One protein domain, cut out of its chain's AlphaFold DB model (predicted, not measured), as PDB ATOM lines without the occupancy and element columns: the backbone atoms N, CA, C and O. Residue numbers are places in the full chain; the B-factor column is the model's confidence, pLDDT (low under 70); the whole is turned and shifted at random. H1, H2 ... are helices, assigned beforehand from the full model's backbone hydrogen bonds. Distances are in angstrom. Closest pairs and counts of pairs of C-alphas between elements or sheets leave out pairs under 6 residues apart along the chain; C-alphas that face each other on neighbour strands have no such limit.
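Overview. This is residues 387 to 482 and 544 to 580 of the 680 residues of the protein "TRP_2 domain-containing protein" of Loa loa (UniProt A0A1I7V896). Two helical groups stand at opposite ends of the domain: the long helix H8 with H2 and H3 packed on it and H1 beside its second half, and a corner made by H4 and H5. Between the groups runs the unnamed stretch 460 to 474, which leads to H6, while residues 570 to 580 run from H8 back toward H5; residues 544 to 552, with H7, stick out at the start of H8. The printed part has 133 residues with eight named helices, H1 to H8 in order, and no named strand; its class is all helix. It is only just compact, close to loose, with a radius of gyration of the C-alphas of 16.8 A, and spans 45 by 37 by 33 A.

Arrangement. H1, residues 398 to 405, touches H2, residues 409 to 412, the closest C-alphas being those of Ala 403 and Leu 412, 7.2 A apart. H3, residues 415 to 426, is close to H2 but not clearly touching, with the C-alphas of Leu 412 and Gln 418 closest at 6.9 A. H4, residues 436 to 448, and H5, residues 450 to 459, are about perpendicular at 76 degrees and close but not clearly touching; their closest C-alphas, of His 446 and Leu 453, are 7.5 A apart. H6, residues 475 to 482, touches no helix. H7, residues 544 to 549, is close to H8, residues 552 to 569, but not clearly touching, and about perpendicular to it at 84 degrees; the closest C-alphas are those of Ile 548 and Glu 555, at 7.8 A. H8 is the hub. With residues 554 to 561 alone it touches H2, closest at the C-alphas of Lys 409 and Phe 558, 5.6 A apart. With residues 557 to 564 alone it touches H3, the same way at a steep tilt of 41 degrees, closest at the C-alphas of Trp 425 and Tyr 564, 7.0 A. With residues 562 to 565 alone it only just touches H1, with 3 pairs of C-alphas within 8 A, the closest being Leu 404 and Gln 562 at 6.9 A. H4 and H8 are apart. Every O i to N i+4 pair is within hydrogen-bond range in H1, H3, H4, H5, H7 and H8; H6 has 2 of 4, and H2 is too short for such a pair.

Along the chain. H1 begins at C-alpha 398, (-132.556, 491.750, -8.738). From first to last C-alpha, H3 measures 16.0 A, H4 18.2 A and H8 25.8 A. H8 ends at C-alpha 569, (-129.346, 483.470, -13.322).

Size, cuts and confidence. The two C-alphas farthest apart, of Ser 460 and Asp 546, are 50.2 A apart. Residues 483 to 543 are not printed, and C-alphas 482 and 544 are 24.0 A apart across this cut. The link from H5 to H6 is long, at 15 residues. The mean pLDDT of the printed part is 71.3, and 65 residues are under 70, among them 426 to 446 and 461 to 482.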
ATOM      1  N   GLY A 387    -129.661 499.992  -7.984       65.50
ATOM      2  CA  GLY A 387    -128.537 499.571  -7.138       65.50
ATOM      3  C   GLY A 387    -128.011 498.156  -7.398       65.50
ATOM      4  O   GLY A 387    -127.061 497.748  -6.735       65.50
ATOM      5  N   SER A 388    -128.568 497.403  -8.356       68.06
ATOM      6  CA  SER A 388    -127.915 496.178  -8.823       68.06
ATOM      7  C   SER A 388    -126.767 496.536  -9.777       68.06
ATOM      8  O   SER A 388    -127.019 497.230 -10.761       68.06
ATOM      9  N   PRO A 389    -125.531 496.045  -9.548       58.03
ATOM     10  CA  PRO A 389    -124.397 496.315 -10.438       58.03
ATOM     11  C   PRO A 389    -124.574 495.699 -11.838       58.03
ATOM     12  O   PRO A 389    -123.835 496.053 -12.746       58.03
ATOM     13  N   LEU A 390    -125.567 494.814 -12.011       54.69
ATOM     14  CA  LEU A 390    -126.000 494.242 -13.284       54.69
ATOM     15  C   LEU A 390    -127.421 494.711 -13.627       54.69
ATOM     16  O   LEU A 390    -128.380 493.952 -13.503       54.69
ATOM     17  N   ALA A 391    -127.575 495.955 -14.073       47.84
ATOM     18  CA  ALA A 391    -128.833 496.406 -14.682       47.84
ATOM     19  C   ALA A 391    -129.197 495.627 -15.978       47.84
ATOM     20  O   ALA A 391    -130.302 495.800 -16.497       47.84
ATOM     21  N   ASP A 392    -128.310 494.736 -16.448       45.91
ATOM     22  CA  ASP A 392    -128.252 494.226 -17.823       45.91
ATOM     23  C   ASP A 392    -128.661 492.757 -18.043       45.91
ATOM     24  O   ASP A 392    -128.705 492.304 -19.187       45.91
ATOM     25  N   CYS A 393    -129.083 492.019 -17.015       48.66
ATOM     26  CA  CYS A 393    -129.602 490.657 -17.203       48.66
ATOM     27  C   CYS A 393    -131.124 490.591 -17.012       48.66
ATOM     28  O   CYS A 393    -131.701 491.345 -16.228       48.66
ATOM     29  N   GLU A 394    -131.787 489.662 -17.714       55.00
ATOM     30  CA  GLU A 394    -133.209 489.285 -17.551       55.00
ATOM     31  C   GLU A 394    -133.477 488.626 -16.176       55.00
ATOM     32  O   GLU A 394    -134.146 487.603 -16.067       55.00
ATOM     33  N   LEU A 395    -132.921 489.189 -15.107       62.12
ATOM     34  CA  LEU A 395    -133.102 488.737 -13.743       62.12
ATOM     35  C   LEU A 395    -134.515 489.089 -13.308       62.12
ATOM     36  O   LEU A 395    -134.869 490.265 -13.198       62.12
ATOM     37  N   HIS A 396    -135.316 488.059 -13.046       66.38
ATOM     38  CA  HIS A 396    -136.679 488.224 -12.554       66.38
ATOM     39  C   HIS A 396    -136.715 488.989 -11.214       66.38
ATOM     40  O   HIS A 396    -137.613 489.804 -11.015       66.38
ATOM     41  N   PHE A 397    -135.710 488.804 -10.339       81.12
ATOM     42  CA  PHE A 397    -135.660 489.429  -9.007       81.12
ATOM     43  C   PHE A 397    -134.263 489.957  -8.604       81.12
ATOM     44  O   PHE A 397    -133.549 489.317  -7.825       81.12
ATOM     45  N   PRO A 398    -133.863 491.158  -9.058       82.62
ATOM     46  CA  PRO A 398    -132.556 491.750  -8.738       82.62
ATOM     47  C   PRO A 398    -132.325 491.989  -7.236       82.62
ATOM     48  O   PRO A 398    -131.211 491.831  -6.732       82.62
ATOM     49  N   ARG A 399    -133.376 492.342  -6.484       87.69
ATOM     50  CA  ARG A 399    -133.281 492.582  -5.030       87.69
ATOM     51  C   ARG A 399    -132.933 491.323  -4.242       87.69
ATOM     52  O   ARG A 399    -132.276 491.436  -3.213       87.69
ATOM     53  N   ILE A 400    -133.319 490.141  -4.727       88.38
ATOM     54  CA  ILE A 400    -132.996 488.866  -4.073       88.38
ATOM     55  C   ILE A 400    -131.494 488.601  -4.148       88.38
ATOM     56  O   ILE A 400    -130.892 488.239  -3.143       88.38
ATOM     57  N   GLN A 401    -130.861 488.863  -5.293       85.88
ATOM     58  CA  GLN A 401    -129.405 488.749  -5.409       85.88
ATOM     59  C   GLN A 401    -128.672 489.725  -4.488       85.88
ATOM     60  O   GLN A 401    -127.669 489.363  -3.877       85.88
ATOM     61  N   LEU A 402    -129.163 490.964  -4.370       88.12
ATOM     62  CA  LEU A 402    -128.601 491.941  -3.435       88.12
ATOM     63  C   LEU A 402    -128.747 491.470  -1.982       88.12
ATOM     64  O   LEU A 402    -127.781 491.531  -1.226       88.12
ATOM     65  N   ALA A 403    -129.909 490.928  -1.613       91.50
ATOM     66  CA  ALA A 403    -130.145 490.349  -0.294       91.50
ATOM     67  C   ALA A 403    -129.252 489.122  -0.017       91.50
ATOM     68  O   ALA A 403    -128.757 488.971   1.101       91.50
ATOM     69  N   LEU A 404    -129.003 488.276  -1.026       90.00
ATOM     70  CA  LEU A 404    -128.079 487.138  -0.941       90.00
ATOM     71  C   LEU A 404    -126.635 487.610  -0.729       90.00
ATOM     72  O   LEU A 404    -125.971 487.116   0.180       90.00
ATOM     73  N   LYS A 405    -126.176 488.609  -1.499       88.31
ATOM     74  CA  LYS A 405    -124.841 489.221  -1.347       88.31
ATOM     75  C   LYS A 405    -124.650 489.875   0.023       88.31
ATOM     76  O   LYS A 405    -123.573 489.775   0.593       88.31
ATOM     77  N   ALA A 406    -125.696 490.499   0.565       89.56
ATOM     78  CA  ALA A 406    -125.693 491.098   1.902       89.56
ATOM     79  C   ALA A 406    -125.905 490.075   3.046       89.56
ATOM     80  O   ALA A 406    -125.967 490.454   4.218       89.56
ATOM     81  N   HIS A 407    -126.044 488.778   2.732       91.81
ATOM     82  CA  HIS A 407    -126.351 487.706   3.689       91.81
ATOM     83  C   HIS A 407    -127.587 487.991   4.571       91.81
ATOM     84  O   HIS A 407    -127.609 487.678   5.764       91.81
ATOM     85  N   MET A 408    -128.648 488.561   3.989       92.06
ATOM     86  CA  MET A 408    -129.901 488.914   4.676       92.06
ATOM     87  C   MET A 408    -130.802 487.686   4.883       92.06
ATOM     88  O   MET A 408    -131.893 487.584   4.314       92.06
ATOM     89  N   LYS A 409    -130.345 486.730   5.699       92.31
ATOM     90  CA  LYS A 409    -131.038 485.444   5.898       92.31
ATOM     91  C   LYS A 409    -132.485 485.583   6.402       92.31
ATOM     92  O   LYS A 409    -133.352 484.947   5.808       92.31
ATOM     93  N   PRO A 410    -132.800 486.412   7.423       93.62
ATOM     94  CA  PRO A 410    -134.175 486.544   7.915       93.62
ATOM     95  C   PRO A 410    -135.144 487.084   6.855       93.62
ATOM     96  O   PRO A 410    -136.252 486.574   6.718       93.62
ATOM     97  N   PHE A 411    -134.707 488.068   6.059       94.75
ATOM     98  CA  PHE A 411    -135.511 488.664   4.986       94.75
ATOM     99  C   PHE A 411    -135.866 487.638   3.908       94.75
ATOM    100  O   PHE A 411    -137.032 487.503   3.536       94.75
ATOM    101  N   LEU A 412    -134.875 486.875   3.441       93.31
ATOM    102  CA  LEU A 412    -135.088 485.839   2.428       93.31
ATOM    103  C   LEU A 412    -135.971 484.704   2.947       93.31
ATOM    104  O   LEU A 412    -136.729 484.126   2.178       93.31
ATOM    105  N   SER A 413    -135.917 484.412   4.243       92.50
ATOM    106  CA  SER A 413    -136.736 483.385   4.895       92.50
ATOM    107  C   SER A 413    -138.172 483.820   5.209       92.50
ATOM    108  O   SER A 413    -138.950 482.998   5.706       92.50
ATOM    109  N   SER A 414    -138.540 485.072   4.917       91.81
ATOM    110  CA  SER A 414    -139.907 485.570   5.093       91.81
ATOM    111  C   SER A 414    -140.899 484.823   4.196       91.81
ATOM    112  O   SER A 414    -140.585 484.433   3.069       91.81
ATOM    113  N   LEU A 415    -142.117 484.614   4.703       89.88
ATOM    114  CA  LEU A 415    -143.132 483.801   4.026       89.88
ATOM    115  C   LEU A 415    -143.458 484.335   2.628       89.88
ATOM    116  O   LEU A 415    -143.498 483.569   1.670       89.88
ATOM    117  N   GLY A 416    -143.644 485.646   2.505       88.19
ATOM    118  CA  GLY A 416    -144.026 486.259   1.241       88.19
ATOM    119  C   GLY A 416    -142.920 486.228   0.175       88.19
ATOM    120  O   GLY A 416    -143.199 485.976  -1.000       88.19
ATOM    121  N   VAL A 417    -141.650 486.394   0.568       90.94
ATOM    122  CA  VAL A 417    -140.509 486.233  -0.355       90.94
ATOM    123  C   VAL A 417    -140.370 484.771  -0.781       90.94
ATOM    124  O   VAL A 417    -140.164 484.489  -1.958       90.94
ATOM    125  N   GLN A 418    -140.542 483.824   0.143       90.88
ATOM    126  CA  GLN A 418    -140.488 482.396  -0.181       90.88
ATOM    127  C   GLN A 418    -141.629 481.968  -1.109       90.88
ATOM    128  O   GLN A 418    -141.367 481.229  -2.053       90.88
ATOM    129  N   ALA A 419    -142.854 482.452  -0.882       88.31
ATOM    130  CA  ALA A 419    -144.009 482.159  -1.729       88.31
ATOM    131  C   ALA A 419    -143.800 482.677  -3.157       88.31
ATOM    132  O   ALA A 419    -143.891 481.909  -4.104       88.31
ATOM    133  N   THR A 420    -143.397 483.942  -3.320       86.38
ATOM    134  CA  THR A 420    -143.122 484.515  -4.652       86.38
ATOM    135  C   THR A 420    -141.967 483.817  -5.376       86.38
ATOM    136  O   THR A 420    -142.033 483.586  -6.587       86.38
ATOM    137  N   MET A 421    -140.916 483.432  -4.644       84.62
ATOM    138  CA  MET A 421    -139.800 482.667  -5.201       84.62
ATOM    139  C   MET A 421    -140.238 481.258  -5.624       84.62
ATOM    140  O   MET A 421    -139.816 480.764  -6.669       84.62
ATOM    141  N   GLU A 422    -141.088 480.616  -4.826       83.50
ATOM    142  CA  GLU A 422    -141.643 479.294  -5.100       83.50
ATOM    143  C   GLU A 422    -142.620 479.313  -6.282       83.50
ATOM    144  O   GLU A 422    -142.533 478.436  -7.140       83.50
ATOM    145  N   ASP A 423    -143.467 480.333  -6.389       81.12
ATOM    146  CA  ASP A 423    -144.364 480.550  -7.528       81.12
ATOM    147  C   ASP A 423    -143.564 480.718  -8.824       81.12
ATOM    148  O   ASP A 423    -143.846 480.074  -9.840       81.12
ATOM    149  N   CYS A 424    -142.492 481.516  -8.784       76.50
ATOM    150  CA  CYS A 424    -141.585 481.676  -9.919       76.50
ATOM    151  C   CYS A 424    -140.863 480.364 -10.272       76.50
ATOM    152  O   CYS A 424    -140.750 480.003 -11.447       76.50
ATOM    153  N   TRP A 425    -140.417 479.620  -9.258       75.94
ATOM    154  CA  TRP A 425    -139.734 478.338  -9.422       75.94
ATOM    155  C   TRP A 425    -140.642 477.256 -10.021       75.94
ATOM    156  O   TRP A 425    -140.222 476.503 -10.908       75.94
ATOM    157  N   ARG A 426    -141.892 477.174  -9.550       69.69
ATOM    158  CA  ARG A 426    -142.917 476.240 -10.037       69.69
ATOM    159  C   ARG A 426    -143.355 476.588 -11.455       69.69
ATOM    160  O   ARG A 426    -143.548 475.678 -12.266       69.69
ATOM    161  N   GLY A 427    -143.459 477.876 -11.781       68.81
ATOM    162  CA  GLY A 427    -143.843 478.339 -13.110       68.81
ATOM    163  C   GLY A 427    -145.113 477.644 -13.614       68.81
ATOM    164  O   GLY A 427    -146.104 477.565 -12.905       68.81
ATOM    165  N   MET A 428    -145.077 477.080 -14.826       54.78
ATOM    166  CA  MET A 428    -146.212 476.333 -15.409       54.78
ATOM    167  C   MET A 428    -146.226 474.824 -15.080       54.78
ATOM    168  O   MET A 428    -146.976 474.072 -15.706       54.78
ATOM    169  N   TRP A 429    -145.348 474.326 -14.199       52.22
ATOM    170  CA  TRP A 429    -145.183 472.877 -14.001       52.22
ATOM    171  C   TRP A 429    -146.175 472.247 -13.028       52.22
ATOM    172  O   TRP A 429    -146.477 471.067 -13.205       52.22
ATOM    173  N   THR A 430    -146.664 472.997 -12.041       53.47
ATOM    174  CA  THR A 430    -147.596 472.500 -11.020       53.47
ATOM    175  C   THR A 430    -148.705 473.519 -10.811       53.47
ATOM    176  O   THR A 430    -148.424 474.610 -10.318       53.47
ATOM    177  N   ASP A 431    -149.937 473.163 -11.162       51.38
ATOM    178  CA  ASP A 431    -151.117 473.924 -10.752       51.38
ATOM    179  C   ASP A 431    -151.441 473.496  -9.314       51.38
ATOM    180  O   ASP A 431    -151.521 472.295  -9.039       51.38
ATOM    181  N   SER A 432    -151.541 474.450  -8.384       52.19
ATOM    182  CA  SER A 432    -151.743 474.176  -6.956       52.19
ATOM    183  C   SER A 432    -152.812 473.105  -6.715       52.19
ATOM    184  O   SER A 432    -153.957 473.222  -7.148       52.19
ATOM    185  N   GLU A 433    -152.377 472.046  -6.031       52.38
ATOM    186  CA  GLU A 433    -153.150 471.059  -5.261       52.38
ATOM    187  C   GLU A 433    -154.220 470.213  -5.980       52.38
ATOM    188  O   GLU A 433    -154.638 469.193  -5.434       52.38
ATOM    189  N   THR A 434    -154.594 470.519  -7.223       50.97
ATOM    190  CA  THR A 434    -155.796 469.950  -7.867       50.97
ATOM    191  C   THR A 434    -155.550 468.713  -8.744       50.97
ATOM    192  O   THR A 434    -156.421 467.849  -8.813       50.97
ATOM    193  N   PHE A 435    -154.373 468.533  -9.367       53.84
ATOM    194  CA  PHE A 435    -154.140 467.415 -10.311       53.84
ATOM    195  C   PHE A 435    -152.806 466.663 -10.119       53.84
ATOM    196  O   PHE A 435    -151.980 466.570 -11.033       53.84
ATOM    197  N   LYS A 436    -152.624 466.008  -8.962       59.03
ATOM    198  CA  LYS A 436    -151.414 465.213  -8.625       59.03
ATOM    199  C   LYS A 436    -151.022 464.177  -9.698       59.03
ATOM    200  O   LYS A 436    -149.835 463.989  -9.962       59.03
ATOM    201  N   CYS A 437    -151.991 463.533 -10.357       61.84
ATOM    202  CA  CYS A 437    -151.731 462.546 -11.415       61.84
ATOM    203  C   CYS A 437    -151.193 463.165 -12.715       61.84
ATOM    204  O   CYS A 437    -150.368 462.550 -13.396       61.84
ATOM    205  N   GLN A 438    -151.620 464.383 -13.066       62.06
ATOM    206  CA  GLN A 438    -151.105 465.080 -14.247       62.06
ATOM    207  C   GLN A 438    -149.667 465.546 -14.013       62.06
ATOM    208  O   GLN A 438    -148.816 465.366 -14.886       62.06
ATOM    209  N   ASP A 439    -149.364 466.033 -12.810       61.44
ATOM    210  CA  ASP A 439    -148.008 466.414 -12.411       61.44
ATOM    211  C   ASP A 439    -147.070 465.205 -12.349       61.44
ATOM    212  O   ASP A 439    -145.938 465.265 -12.835       61.44
ATOM    213  N   LEU A 440    -147.545 464.073 -11.820       67.44
ATOM    214  CA  LEU A 440    -146.794 462.816 -11.815       67.44
ATOM    215  C   LEU A 440    -146.535 462.309 -13.244       67.44
ATOM    216  O   LEU A 440    -145.415 461.910 -13.556       67.44
ATOM    217  N   SER A 441    -147.527 462.401 -14.137       65.81
ATOM    218  CA  SER A 441    -147.373 462.073 -15.564       65.81
ATOM    219  C   SER A 441    -146.355 462.980 -16.264       65.81
ATOM    220  O   SER A 441    -145.534 462.498 -17.050       65.81
ATOM    221  N   ARG A 442    -146.365 464.290 -15.978       66.94
ATOM    222  CA  ARG A 442    -145.378 465.250 -16.508       66.94
ATOM    223  C   ARG A 442    -143.966 464.909 -16.015       66.94
ATOM    224  O   ARG A 442    -143.051 464.835 -16.837       66.94
ATOM    225  N   LYS A 443    -143.801 464.611 -14.720       68.56
ATOM    226  CA  LYS A 443    -142.519 464.202 -14.108       68.56
ATOM    227  C   LYS A 443    -141.984 462.889 -14.691       68.56
ATOM    228  O   LYS A 443    -140.837 462.847 -15.127       68.56
ATOM    229  N   LEU A 444    -142.816 461.847 -14.776       68.12
ATOM    230  CA  LEU A 444    -142.442 460.543 -15.345       68.12
ATOM    231  C   LEU A 444    -142.048 460.647 -16.821       68.12
ATOM    232  O   LEU A 444    -141.042 460.077 -17.237       68.12
ATOM    233  N   ARG A 445    -142.800 461.419 -17.612       69.75
ATOM    234  CA  ARG A 445    -142.496 461.660 -19.031       69.75
ATOM    235  C   ARG A 445    -141.156 462.366 -19.211       69.75
ATOM    236  O   ARG A 445    -140.384 461.983 -20.084       69.75
ATOM    237  N   HIS A 446    -140.870 463.361 -18.372       69.62
ATOM    238  CA  HIS A 446    -139.582 464.049 -18.385       69.62
ATOM    239  C   HIS A 446    -138.429 463.163 -17.924       69.62
ATOM    240  O   HIS A 446    -137.354 463.268 -18.501       69.62
ATOM    241  N   PHE A 447    -138.644 462.280 -16.947       70.38
ATOM    242  CA  PHE A 447    -137.631 461.328 -16.490       70.38
ATOM    243  C   PHE A 447    -137.291 460.286 -17.567       70.38
ATOM    244  O   PHE A 447    -136.118 460.073 -17.868       70.38
ATOM    245  N   LEU A 448    -138.306 459.681 -18.194       67.50
ATOM    246  CA  LEU A 448    -138.130 458.620 -19.194       67.50
ATOM    247  C   LEU A 448    -137.592 459.139 -20.534       67.50
ATOM    248  O   LEU A 448    -136.721 458.516 -21.135       67.50
ATOM    249  N   PHE A 449    -138.086 460.287 -21.007       73.12
ATOM    250  CA  PHE A 449    -137.733 460.836 -22.323       73.12
ATOM    251  C   PHE A 449    -136.741 462.001 -22.255       73.12
ATOM    252  O   PHE A 449    -136.565 462.720 -23.241       73.12
ATOM    253  N   TYR A 450    -136.057 462.173 -21.121       70.75
ATOM    254  CA  TYR A 450    -135.096 463.249 -20.890       70.75
ATOM    255  C   TYR A 450    -134.088 463.467 -22.032       70.75
ATOM    256  O   TYR A 450    -134.030 464.588 -22.535       70.75
ATOM    257  N   PRO A 451    -133.318 462.454 -22.494       71.50
ATOM    258  CA  PRO A 451    -132.281 462.686 -23.502       71.50
ATOM    259  C   PRO A 451    -132.856 463.156 -24.844       71.50
ATOM    260  O   PRO A 451    -132.236 463.962 -25.529       71.50
ATOM    261  N   ILE A 452    -134.063 462.707 -25.198       75.12
ATOM    262  CA  ILE A 452    -134.738 463.082 -26.446       75.12
ATOM    263  C   ILE A 452    -135.316 464.496 -26.328       75.12
ATOM    264  O   ILE A 452    -135.109 465.333 -27.204       75.12
ATOM    265  N   LEU A 453    -136.004 464.789 -25.221       70.62
ATOM    266  CA  LEU A 453    -136.609 466.095 -24.959       70.62
ATOM    267  C   LEU A 453    -135.541 467.191 -24.788       70.62
ATOM    268  O   LEU A 453    -135.709 468.287 -25.323       70.62
ATOM    269  N   ALA A 454    -134.431 466.895 -24.103       69.19
ATOM    270  CA  ALA A 454    -133.305 467.812 -23.923       69.19
ATOM    271  C   ALA A 454    -132.594 468.106 -25.252       69.19
ATOM    272  O   ALA A 454    -132.289 469.264 -25.534       69.19
ATOM    273  N   LEU A 455    -132.398 467.092 -26.103       72.75
ATOM    274  CA  LEU A 455    -131.826 467.271 -27.438       72.75
ATOM    275  C   LEU A 455    -132.745 468.108 -28.345       72.75
ATOM    276  O   LEU A 455    -132.281 469.041 -28.994       72.75
ATOM    277  N   LEU A 456    -134.055 467.834 -28.348       74.31
ATOM    278  CA  LEU A 456    -135.040 468.622 -29.102       74.31
ATOM    279  C   LEU A 456    -135.104 470.078 -28.622       74.31
ATOM    280  O   LEU A 456    -135.203 471.000 -29.434       74.31
ATOM    281  N   HIS A 457    -135.016 470.310 -27.312       73.00
ATOM    282  CA  HIS A 457    -134.952 471.655 -26.742       73.00
ATOM    283  C   HIS A 457    -133.654 472.383 -27.125       73.00
ATOM    284  O   HIS A 457    -133.703 473.547 -27.527       73.00
ATOM    285  N   ALA A 458    -132.515 471.682 -27.071       71.50
ATOM    286  CA  ALA A 458    -131.206 472.206 -27.449       71.50
ATOM    287  C   ALA A 458    -131.141 472.603 -28.934       71.50
ATOM    288  O   ALA A 458    -130.661 473.685 -29.267       71.50
ATOM    289  N   VAL A 459    -131.679 471.771 -29.831       75.38
ATOM    290  CA  VAL A 459    -131.695 472.046 -31.281       75.38
ATOM    291  C   VAL A 459    -132.709 473.136 -31.643       75.38
ATOM    292  O   VAL A 459    -132.430 473.979 -32.489       75.38
ATOM    293  N   SER A 460    -133.872 473.170 -30.983       70.81
ATOM    294  CA  SER A 460    -134.924 474.163 -31.263       70.81
ATOM    295  C   SER A 460    -134.716 475.521 -30.581       70.81
ATOM    296  O   SER A 460    -135.574 476.401 -30.717       70.81
ATOM    297  N   ALA A 461    -133.615 475.705 -29.838       63.41
ATOM    298  CA  ALA A 461    -133.304 476.931 -29.101       63.41
ATOM    299  C   ALA A 461    -134.516 477.444 -28.285       63.41
ATOM    300  O   ALA A 461    -134.867 478.627 -28.341       63.41
ATOM    301  N   GLY A 462    -135.224 476.522 -27.616       65.31
ATOM    302  CA  GLY A 462    -136.379 476.817 -26.757       65.31
ATOM    303  C   GLY A 462    -137.721 477.086 -27.449       65.31
ATOM    304  O   GLY A 462    -138.681 477.461 -26.776       65.31
ATOM    305  N   ALA A 463    -137.840 476.907 -28.772       63.72
ATOM    306  CA  ALA A 463    -139.096 477.163 -29.488       63.72
ATOM    307  C   ALA A 463    -140.156 476.058 -29.305       63.72
ATOM    308  O   ALA A 463    -141.334 476.368 -29.134       63.72
ATOM    309  N   CYS A 464    -139.753 474.783 -29.347       59.09
ATOM    310  CA  CYS A 464    -140.690 473.652 -29.387       59.09
ATOM    311  C   CYS A 464    -141.130 473.162 -27.999       59.09
ATOM    312  O   CYS A 464    -142.256 472.698 -27.844       59.09
ATOM    313  N   ILE A 465    -140.258 473.243 -26.989       62.47
ATOM    314  CA  ILE A 465    -140.497 472.674 -25.655       62.47
ATOM    315  C   ILE A 465    -140.187 473.740 -24.604       62.47
ATOM    316  O   ILE A 465    -139.032 473.979 -24.286       62.47
ATOM    317  N   LYS A 466    -141.210 474.380 -24.029       61.69
ATOM    318  CA  LYS A 466    -141.018 475.420 -22.995       61.69
ATOM    319  C   LYS A 466    -140.716 474.853 -21.603       61.69
ATOM    320  O   LYS A 466    -140.392 475.600 -20.689       61.69
ATOM    321  N   THR A 467    -140.830 473.539 -21.432       59.62
ATOM    322  CA  THR A 467    -140.789 472.858 -20.134       59.62
ATOM    323  C   THR A 467    -139.409 472.946 -19.473       59.62
ATOM    324  O   THR A 467    -139.331 473.141 -18.267       59.62
ATOM    325  N   PHE A 468    -138.320 472.925 -20.251       59.34
ATOM    326  CA  PHE A 468    -136.959 473.108 -19.726       59.34
ATOM    327  C   PHE A 468    -136.617 474.554 -19.367       59.34
ATOM    328  O   PHE A 468    -135.552 474.782 -18.822       59.34
ATOM    329  N   LYS A 469    -137.490 475.536 -19.629       57.91
ATOM    330  CA  LYS A 469    -137.267 476.916 -19.168       57.91
ATOM    331  C   LYS A 469    -137.320 477.023 -17.635       57.91
ATOM    332  O   LYS A 469    -136.828 477.995 -17.079       57.91
ATOM    333  N   TYR A 470    -137.918 476.035 -16.967       59.66
ATOM    334  CA  TYR A 470    -138.109 476.038 -15.523       59.66
ATOM    335  C   TYR A 470    -137.051 475.178 -14.809       59.66
ATOM    336  O   TYR A 470    -136.830 474.028 -15.209       59.66
ATOM    337  N   PRO A 471    -136.439 475.685 -13.726       54.28
ATOM    338  CA  PRO A 471    -135.335 475.024 -13.023       54.28
ATOM    339  C   PRO A 471    -135.613 473.634 -12.427       54.28
ATOM    340  O   PRO A 471    -134.712 472.794 -12.355       54.28
ATOM    341  N   LEU A 472    -136.862 473.363 -12.020       55.72
ATOM    342  CA  LEU A 472    -137.274 472.116 -11.354       55.72
ATOM    343  C   LEU A 472    -136.881 470.854 -12.150       55.72
ATOM    344  O   LEU A 472    -136.623 469.799 -11.572       55.72
ATOM    345  N   ALA A 473    -136.791 470.960 -13.477       56.06
ATOM    346  CA  ALA A 473    -136.456 469.852 -14.366       56.06
ATOM    347  C   ALA A 473    -134.988 469.373 -14.272       56.06
ATOM    348  O   ALA A 473    -134.680 468.292 -14.778       56.06
ATOM    349  N   SER A 474    -134.082 470.148 -13.657       51.06
ATOM    350  CA  SER A 474    -132.626 469.913 -13.713       51.06
ATOM    351  C   SER A 474    -132.013 469.276 -12.446       51.06
ATOM    352  O   SER A 474    -130.965 468.636 -12.532       51.06
ATOM    353  N   ILE A 475    -132.655 469.386 -11.274       54.22
ATOM    354  CA  ILE A 475    -132.071 469.004  -9.962       54.22
ATOM    355  C   ILE A 475    -131.903 467.489  -9.750       54.22
ATOM    356  O   ILE A 475    -130.974 467.055  -9.071       54.22
ATOM    357  N   GLY A 476    -132.757 466.654 -10.349       53.25
ATOM    358  CA  GLY A 476    -132.695 465.197 -10.151       53.25
ATOM    359  C   GLY A 476    -131.404 464.541 -10.668       53.25
ATOM    360  O   GLY A 476    -131.105 463.401 -10.324       53.25
ATOM    361  N   VAL A 477    -130.625 465.250 -11.492       51.22
ATOM    362  CA  VAL A 477    -129.451 464.706 -12.189       51.22
ATOM    363  C   VAL A 477    -128.131 465.056 -11.487       51.22
ATOM    364  O   VAL A 477    -127.179 464.283 -11.581       51.22
ATOM    365  N   THR A 478    -128.061 466.144 -10.715       45.41
ATOM    366  CA  THR A 478    -126.863 466.516  -9.935       45.41
ATOM    367  C   THR A 478    -126.627 465.577  -8.751       45.41
ATOM    368  O   THR A 478    -125.493 465.150  -8.532       45.41
ATOM    369  N   PHE A 479    -127.691 465.145  -8.064       48.16
ATOM    370  CA  PHE A 479    -127.611 464.141  -6.990       48.16
ATOM    371  C   PHE A 479    -127.034 462.799  -7.470       48.16
ATOM    372  O   PHE A 479    -126.260 462.156  -6.760       48.16
ATOM    373  N   ARG A 480    -127.347 462.405  -8.712       40.72
ATOM    374  CA  ARG A 480    -126.835 461.176  -9.334       40.72
ATOM    375  C   ARG A 480    -125.331 461.236  -9.620       40.72
ATOM    376  O   ARG A 480    -124.676 460.200  -9.600       40.72
ATOM    377  N   ASN A 481    -124.781 462.424  -9.871       39.81
ATOM    378  CA  ASN A 481    -123.367 462.597 -10.214       39.81
ATOM    379  C   ASN A 481    -122.473 462.771  -8.972       39.81
ATOM    380  O   ASN A 481    -121.323 462.340  -8.992       39.81
ATOM    381  N   LEU A 482    -123.005 463.323  -7.875       43.28
ATOM    382  CA  LEU A 482    -122.296 463.435  -6.592       43.28
ATOM    383  C   LEU A 482    -122.034 462.055  -5.956       43.28
ATOM    384  O   LEU A 482    -120.973 461.818  -5.383       43.28
ATOM    385  N   THR A 544    -121.314 472.241  16.643       84.75
ATOM    386  CA  THR A 544    -121.760 472.968  15.445       84.75
ATOM    387  C   THR A 544    -123.201 472.639  15.073       84.75
ATOM    388  O   THR A 544    -123.936 473.553  14.704       84.75
ATOM    389  N   ALA A 545    -123.621 471.382  15.232       87.06
ATOM    390  CA  ALA A 545    -124.973 470.918  14.959       87.06
ATOM    391  C   ALA A 545    -125.970 471.606  15.890       87.06
ATOM    392  O   ALA A 545    -126.906 472.215  15.390       87.06
ATOM    393  N   ASP A 546    -125.703 471.667  17.198       86.50
ATOM    394  CA  ASP A 546    -126.559 472.378  18.160       86.50
ATOM    395  C   ASP A 546    -126.756 473.858  17.796       86.50
ATOM    396  O   ASP A 546    -127.824 474.437  18.008       86.50
ATOM    397  N   LYS A 547    -125.714 474.509  17.258       81.38
ATOM    398  CA  LYS A 547    -125.795 475.912  16.832       81.38
ATOM    399  C   LYS A 547    -126.617 476.069  15.551       81.38
ATOM    400  O   LYS A 547    -127.384 477.023  15.459       81.38
ATOM    401  N   ILE A 548    -126.433 475.177  14.576       82.00
ATOM    402  CA  ILE A 548    -127.147 475.214  13.291       82.00
ATOM    403  C   ILE A 548    -128.612 474.820  13.485       82.00
ATOM    404  O   ILE A 548    -129.488 475.489  12.951       82.00
ATOM    405  N   GLN A 549    -128.886 473.809  14.309       84.69
ATOM    406  CA  GLN A 549    -130.225 473.283  14.557       84.69
ATOM    407  C   GLN A 549    -131.158 474.330  15.175       84.69
ATOM    408  O   GLN A 549    -132.333 474.393  14.833       84.69
ATOM    409  N   LYS A 550    -130.634 475.238  16.011       85.38
ATOM    410  CA  LYS A 550    -131.419 476.373  16.533       85.38
ATOM    411  C   LYS A 550    -131.968 477.296  15.437       85.38
ATOM    412  O   LYS A 550    -132.986 477.936  15.661       85.38
ATOM    413  N   ASN A 551    -131.304 477.358  14.282       85.19
ATOM    414  CA  ASN A 551    -131.667 478.201  13.143       85.19
ATOM    415  C   ASN A 551    -131.967 477.370  11.877       85.19
ATOM    416  O   ASN A 551    -131.858 477.900  10.770       85.19
ATOM    417  N   GLU A 552    -132.322 476.087  12.025       87.75
ATOM    418  CA  GLU A 552    -132.442 475.121  10.921       87.75
ATOM    419  C   GLU A 552    -133.350 475.630   9.797       87.75
ATOM    420  O   GLU A 552    -132.920 475.724   8.646       87.75
ATOM    421  N   ASP A 553    -134.566 476.056  10.144       89.69
ATOM    422  CA  ASP A 553    -135.554 476.548   9.182       89.69
ATOM    423  C   ASP A 553    -135.049 477.754   8.385       89.69
ATOM    424  O   ASP A 553    -135.313 477.883   7.187       89.69
ATOM    425  N   LEU A 554    -134.332 478.658   9.054       88.88
ATOM    426  CA  LEU A 554    -133.832 479.890   8.459       88.88
ATOM    427  C   LEU A 554    -132.652 479.615   7.523       88.88
ATOM    428  O   LEU A 554    -132.595 480.197   6.441       88.88
ATOM    429  N   GLU A 555    -131.741 478.717   7.903       88.38
ATOM    430  CA  GLU A 555    -130.620 478.295   7.052       88.38
ATOM    431  C   GLU A 555    -131.104 477.474   5.849       88.38
ATOM    432  O   GLU A 555    -130.634 477.683   4.726       88.38
ATOM    433  N   TRP A 556    -132.088 476.589   6.046       89.56
ATOM    434  CA  TRP A 556    -132.695 475.812   4.966       89.56
ATOM    435  C   TRP A 556    -133.377 476.714   3.932       89.56
ATOM    436  O   TRP A 556    -133.094 476.604   2.736       89.56
ATOM    437  N   LYS A 557    -134.219 477.657   4.378       91.62
ATOM    438  CA  LYS A 557    -134.911 478.622   3.502       91.62
ATOM    439  C   LYS A 557    -133.946 479.554   2.771       91.62
ATOM    440  O   LYS A 557    -134.133 479.807   1.579       91.62
ATOM    441  N   PHE A 558    -132.895 480.021   3.448       91.62
ATOM    442  CA  PHE A 558    -131.835 480.815   2.825       91.62
ATOM    443  C   PHE A 558    -131.114 480.026   1.725       91.62
ATOM    444  O   PHE A 558    -131.008 480.501   0.595       91.62
ATOM    445  N   THR A 559    -130.689 478.797   2.029       88.12
ATOM    446  CA  THR A 559    -130.012 477.912   1.067       88.12
ATOM    447  C   THR A 559    -130.919 477.600  -0.123       88.12
ATOM    448  O   THR A 559    -130.478 477.632  -1.270       88.12
ATOM    449  N   ARG A 560    -132.215 477.374   0.122       86.81
ATOM    450  CA  ARG A 560    -133.223 477.188  -0.929       86.81
ATOM    451  C   ARG A 560    -133.318 478.405  -1.852       86.81
ATOM    452  O   ARG A 560    -133.289 478.234  -3.066       86.81
ATOM    453  N   CYS A 561    -133.372 479.619  -1.299       86.25
ATOM    454  CA  CYS A 561    -133.346 480.857  -2.088       86.25
ATOM    455  C   CYS A 561    -132.065 481.009  -2.904       86.25
ATOM    456  O   CYS A 561    -132.140 481.433  -4.054       86.25
ATOM    457  N   GLN A 562    -130.910 480.661  -2.332       85.31
ATOM    458  CA  GLN A 562    -129.637 480.706  -3.045       85.31
ATOM    459  C   GLN A 562    -129.645 479.753  -4.246       85.31
ATOM    460  O   GLN A 562    -129.345 480.179  -5.357       85.31
ATOM    461  N   ILE A 563    -130.078 478.503  -4.046       82.38
ATOM    462  CA  ILE A 563    -130.225 477.524  -5.132       82.38
ATOM    463  C   ILE A 563    -131.177 478.073  -6.201       82.38
ATOM    464  O   ILE A 563    -130.842 478.070  -7.381       82.38
ATOM    465  N   TYR A 564    -132.351 478.577  -5.810       81.50
ATOM    466  CA  TYR A 564    -133.323 479.117  -6.765       81.50
ATOM    467  C   TYR A 564    -132.759 480.295  -7.569       81.50
ATOM    468  O   TYR A 564    -132.935 480.332  -8.785       81.50
ATOM    469  N   ALA A 565    -132.043 481.213  -6.916       77.88
ATOM    470  CA  ALA A 565    -131.414 482.353  -7.575       77.88
ATOM    471  C   ALA A 565    -130.334 481.921  -8.579       77.88
ATOM    472  O   ALA A 565    -130.349 482.393  -9.711       77.88
ATOM    473  N   GLU A 566    -129.465 480.968  -8.225       75.12
ATOM    474  CA  GLU A 566    -128.441 480.441  -9.143       75.12
ATOM    475  C   GLU A 566    -129.061 479.862 -10.427       75.12
ATOM    476  O   GLU A 566    -128.543 480.072 -11.525       75.12
ATOM    477  N   TYR A 567    -130.205 479.183 -10.315       71.69
ATOM    478  CA  TYR A 567    -130.936 478.665 -11.474       71.69
ATOM    479  C   TYR A 567    -131.688 479.739 -12.272       71.69
ATOM    480  O   TYR A 567    -131.884 479.555 -13.471       71.69
ATOM    481  N   PHE A 568    -132.136 480.827 -11.638       70.06
ATOM    482  CA  PHE A 568    -132.742 481.961 -12.346       70.06
ATOM    483  C   PHE A 568    -131.707 482.758 -13.142       70.06
ATOM    484  O   PHE A 568    -132.026 483.264 -14.217       70.06
ATOM    485  N   ASP A 569    -130.471 482.817 -12.650       61.66
ATOM    486  CA  ASP A 569    -129.346 483.470 -13.322       61.66
ATOM    487  C   ASP A 569    -128.812 482.627 -14.492       61.66
ATOM    488  O   ASP A 569    -128.332 483.157 -15.497       61.66
ATOM    489  N   TRP A 570    -128.888 481.297 -14.380       59.19
ATOM    490  CA  TRP A 570    -128.423 480.381 -15.417       59.19
ATOM    491  C   TRP A 570    -129.402 480.293 -16.594       59.19
ATOM    492  O   TRP A 570    -130.348 479.508 -16.614       59.19
ATOM    493  N   PHE A 571    -129.090 481.021 -17.667       53.62
ATOM    494  CA  PHE A 571    -129.805 480.969 -18.953       53.62
ATOM    495  C   PHE A 571    -129.797 479.585 -19.642       53.62
ATOM    496  O   PHE A 571    -130.485 479.383 -20.648       53.62
ATOM    497  N   THR A 572    -129.018 478.625 -19.130       54.09
ATOM    498  CA  THR A 572    -128.826 477.288 -19.705       54.09
ATOM    499  C   THR A 572    -129.358 476.208 -18.772       54.09
ATOM    500  O   THR A 572    -128.607 475.513 -18.095       54.09
ATOM    501  N   ALA A 573    -130.670 476.014 -18.772       55.25
ATOM    502  CA  ALA A 573    -131.347 474.983 -17.984       55.25
ATOM    503  C   ALA A 573    -131.115 473.532 -18.479       55.25
ATOM    504  O   ALA A 573    -131.871 472.621 -18.135       55.25
ATOM    505  N   ILE A 574    -130.093 473.298 -19.316       62.53
ATOM    506  CA  ILE A 574    -129.750 471.971 -19.835       62.53
ATOM    507  C   ILE A 574    -128.350 471.575 -19.338       62.53
ATOM    508  O   ILE A 574    -127.394 472.315 -19.582       62.53
ATOM    509  N   PRO A 575    -128.182 470.417 -18.673       65.19
ATOM    510  CA  PRO A 575    -126.891 469.962 -18.178       65.19
ATOM    511  C   PRO A 575    -125.929 469.601 -19.324       65.19
ATOM    512  O   PRO A 575    -126.358 469.294 -20.447       65.19
ATOM    513  N   PRO A 576    -124.612 469.588 -19.056       62.16
ATOM    514  CA  PRO A 576    -123.628 469.012 -19.970       62.16
ATOM    515  C   PRO A 576    -123.999 467.562 -20.346       62.16
ATOM    516  O   PRO A 576    -124.424 466.808 -19.467       62.16
ATOM    517  N   PRO A 577    -123.858 467.142 -21.622       67.62
ATOM    518  CA  PRO A 577    -123.201 467.836 -22.742       67.62
ATOM    519  C   PRO A 577    -124.111 468.758 -23.581       67.62
ATOM    520  O   PRO A 577    -123.612 469.539 -24.390       67.62
ATOM    521  N   PHE A 578    -125.435 468.703 -23.405       67.56
ATOM    522  CA  PHE A 578    -126.403 469.412 -24.261       67.56
ATOM    523  C   PHE A 578    -126.344 470.944 -24.141       67.56
ATOM    524  O   PHE A 578    -126.796 471.644 -25.048       67.56
ATOM    525  N   ASN A 579    -125.741 471.460 -23.065       71.75
ATOM    526  CA  ASN A 579    -125.474 472.886 -22.870       71.75
ATOM    527  C   ASN A 579    -124.703 473.509 -24.060       71.75
ATOM    528  O   ASN A 579    -125.065 474.570 -24.565       71.75
ATOM    529  N   LEU A 580    -123.690 472.806 -24.586       73.88
ATOM    530  CA  LEU A 580    -122.878 473.276 -25.720       73.88
ATOM    531  C   LEU A 580    -123.709 473.441 -27.004       73.88
ATOM    532  O   LEU A 580    -123.557 474.422 -27.735       73.88
TER     533      LEU A 580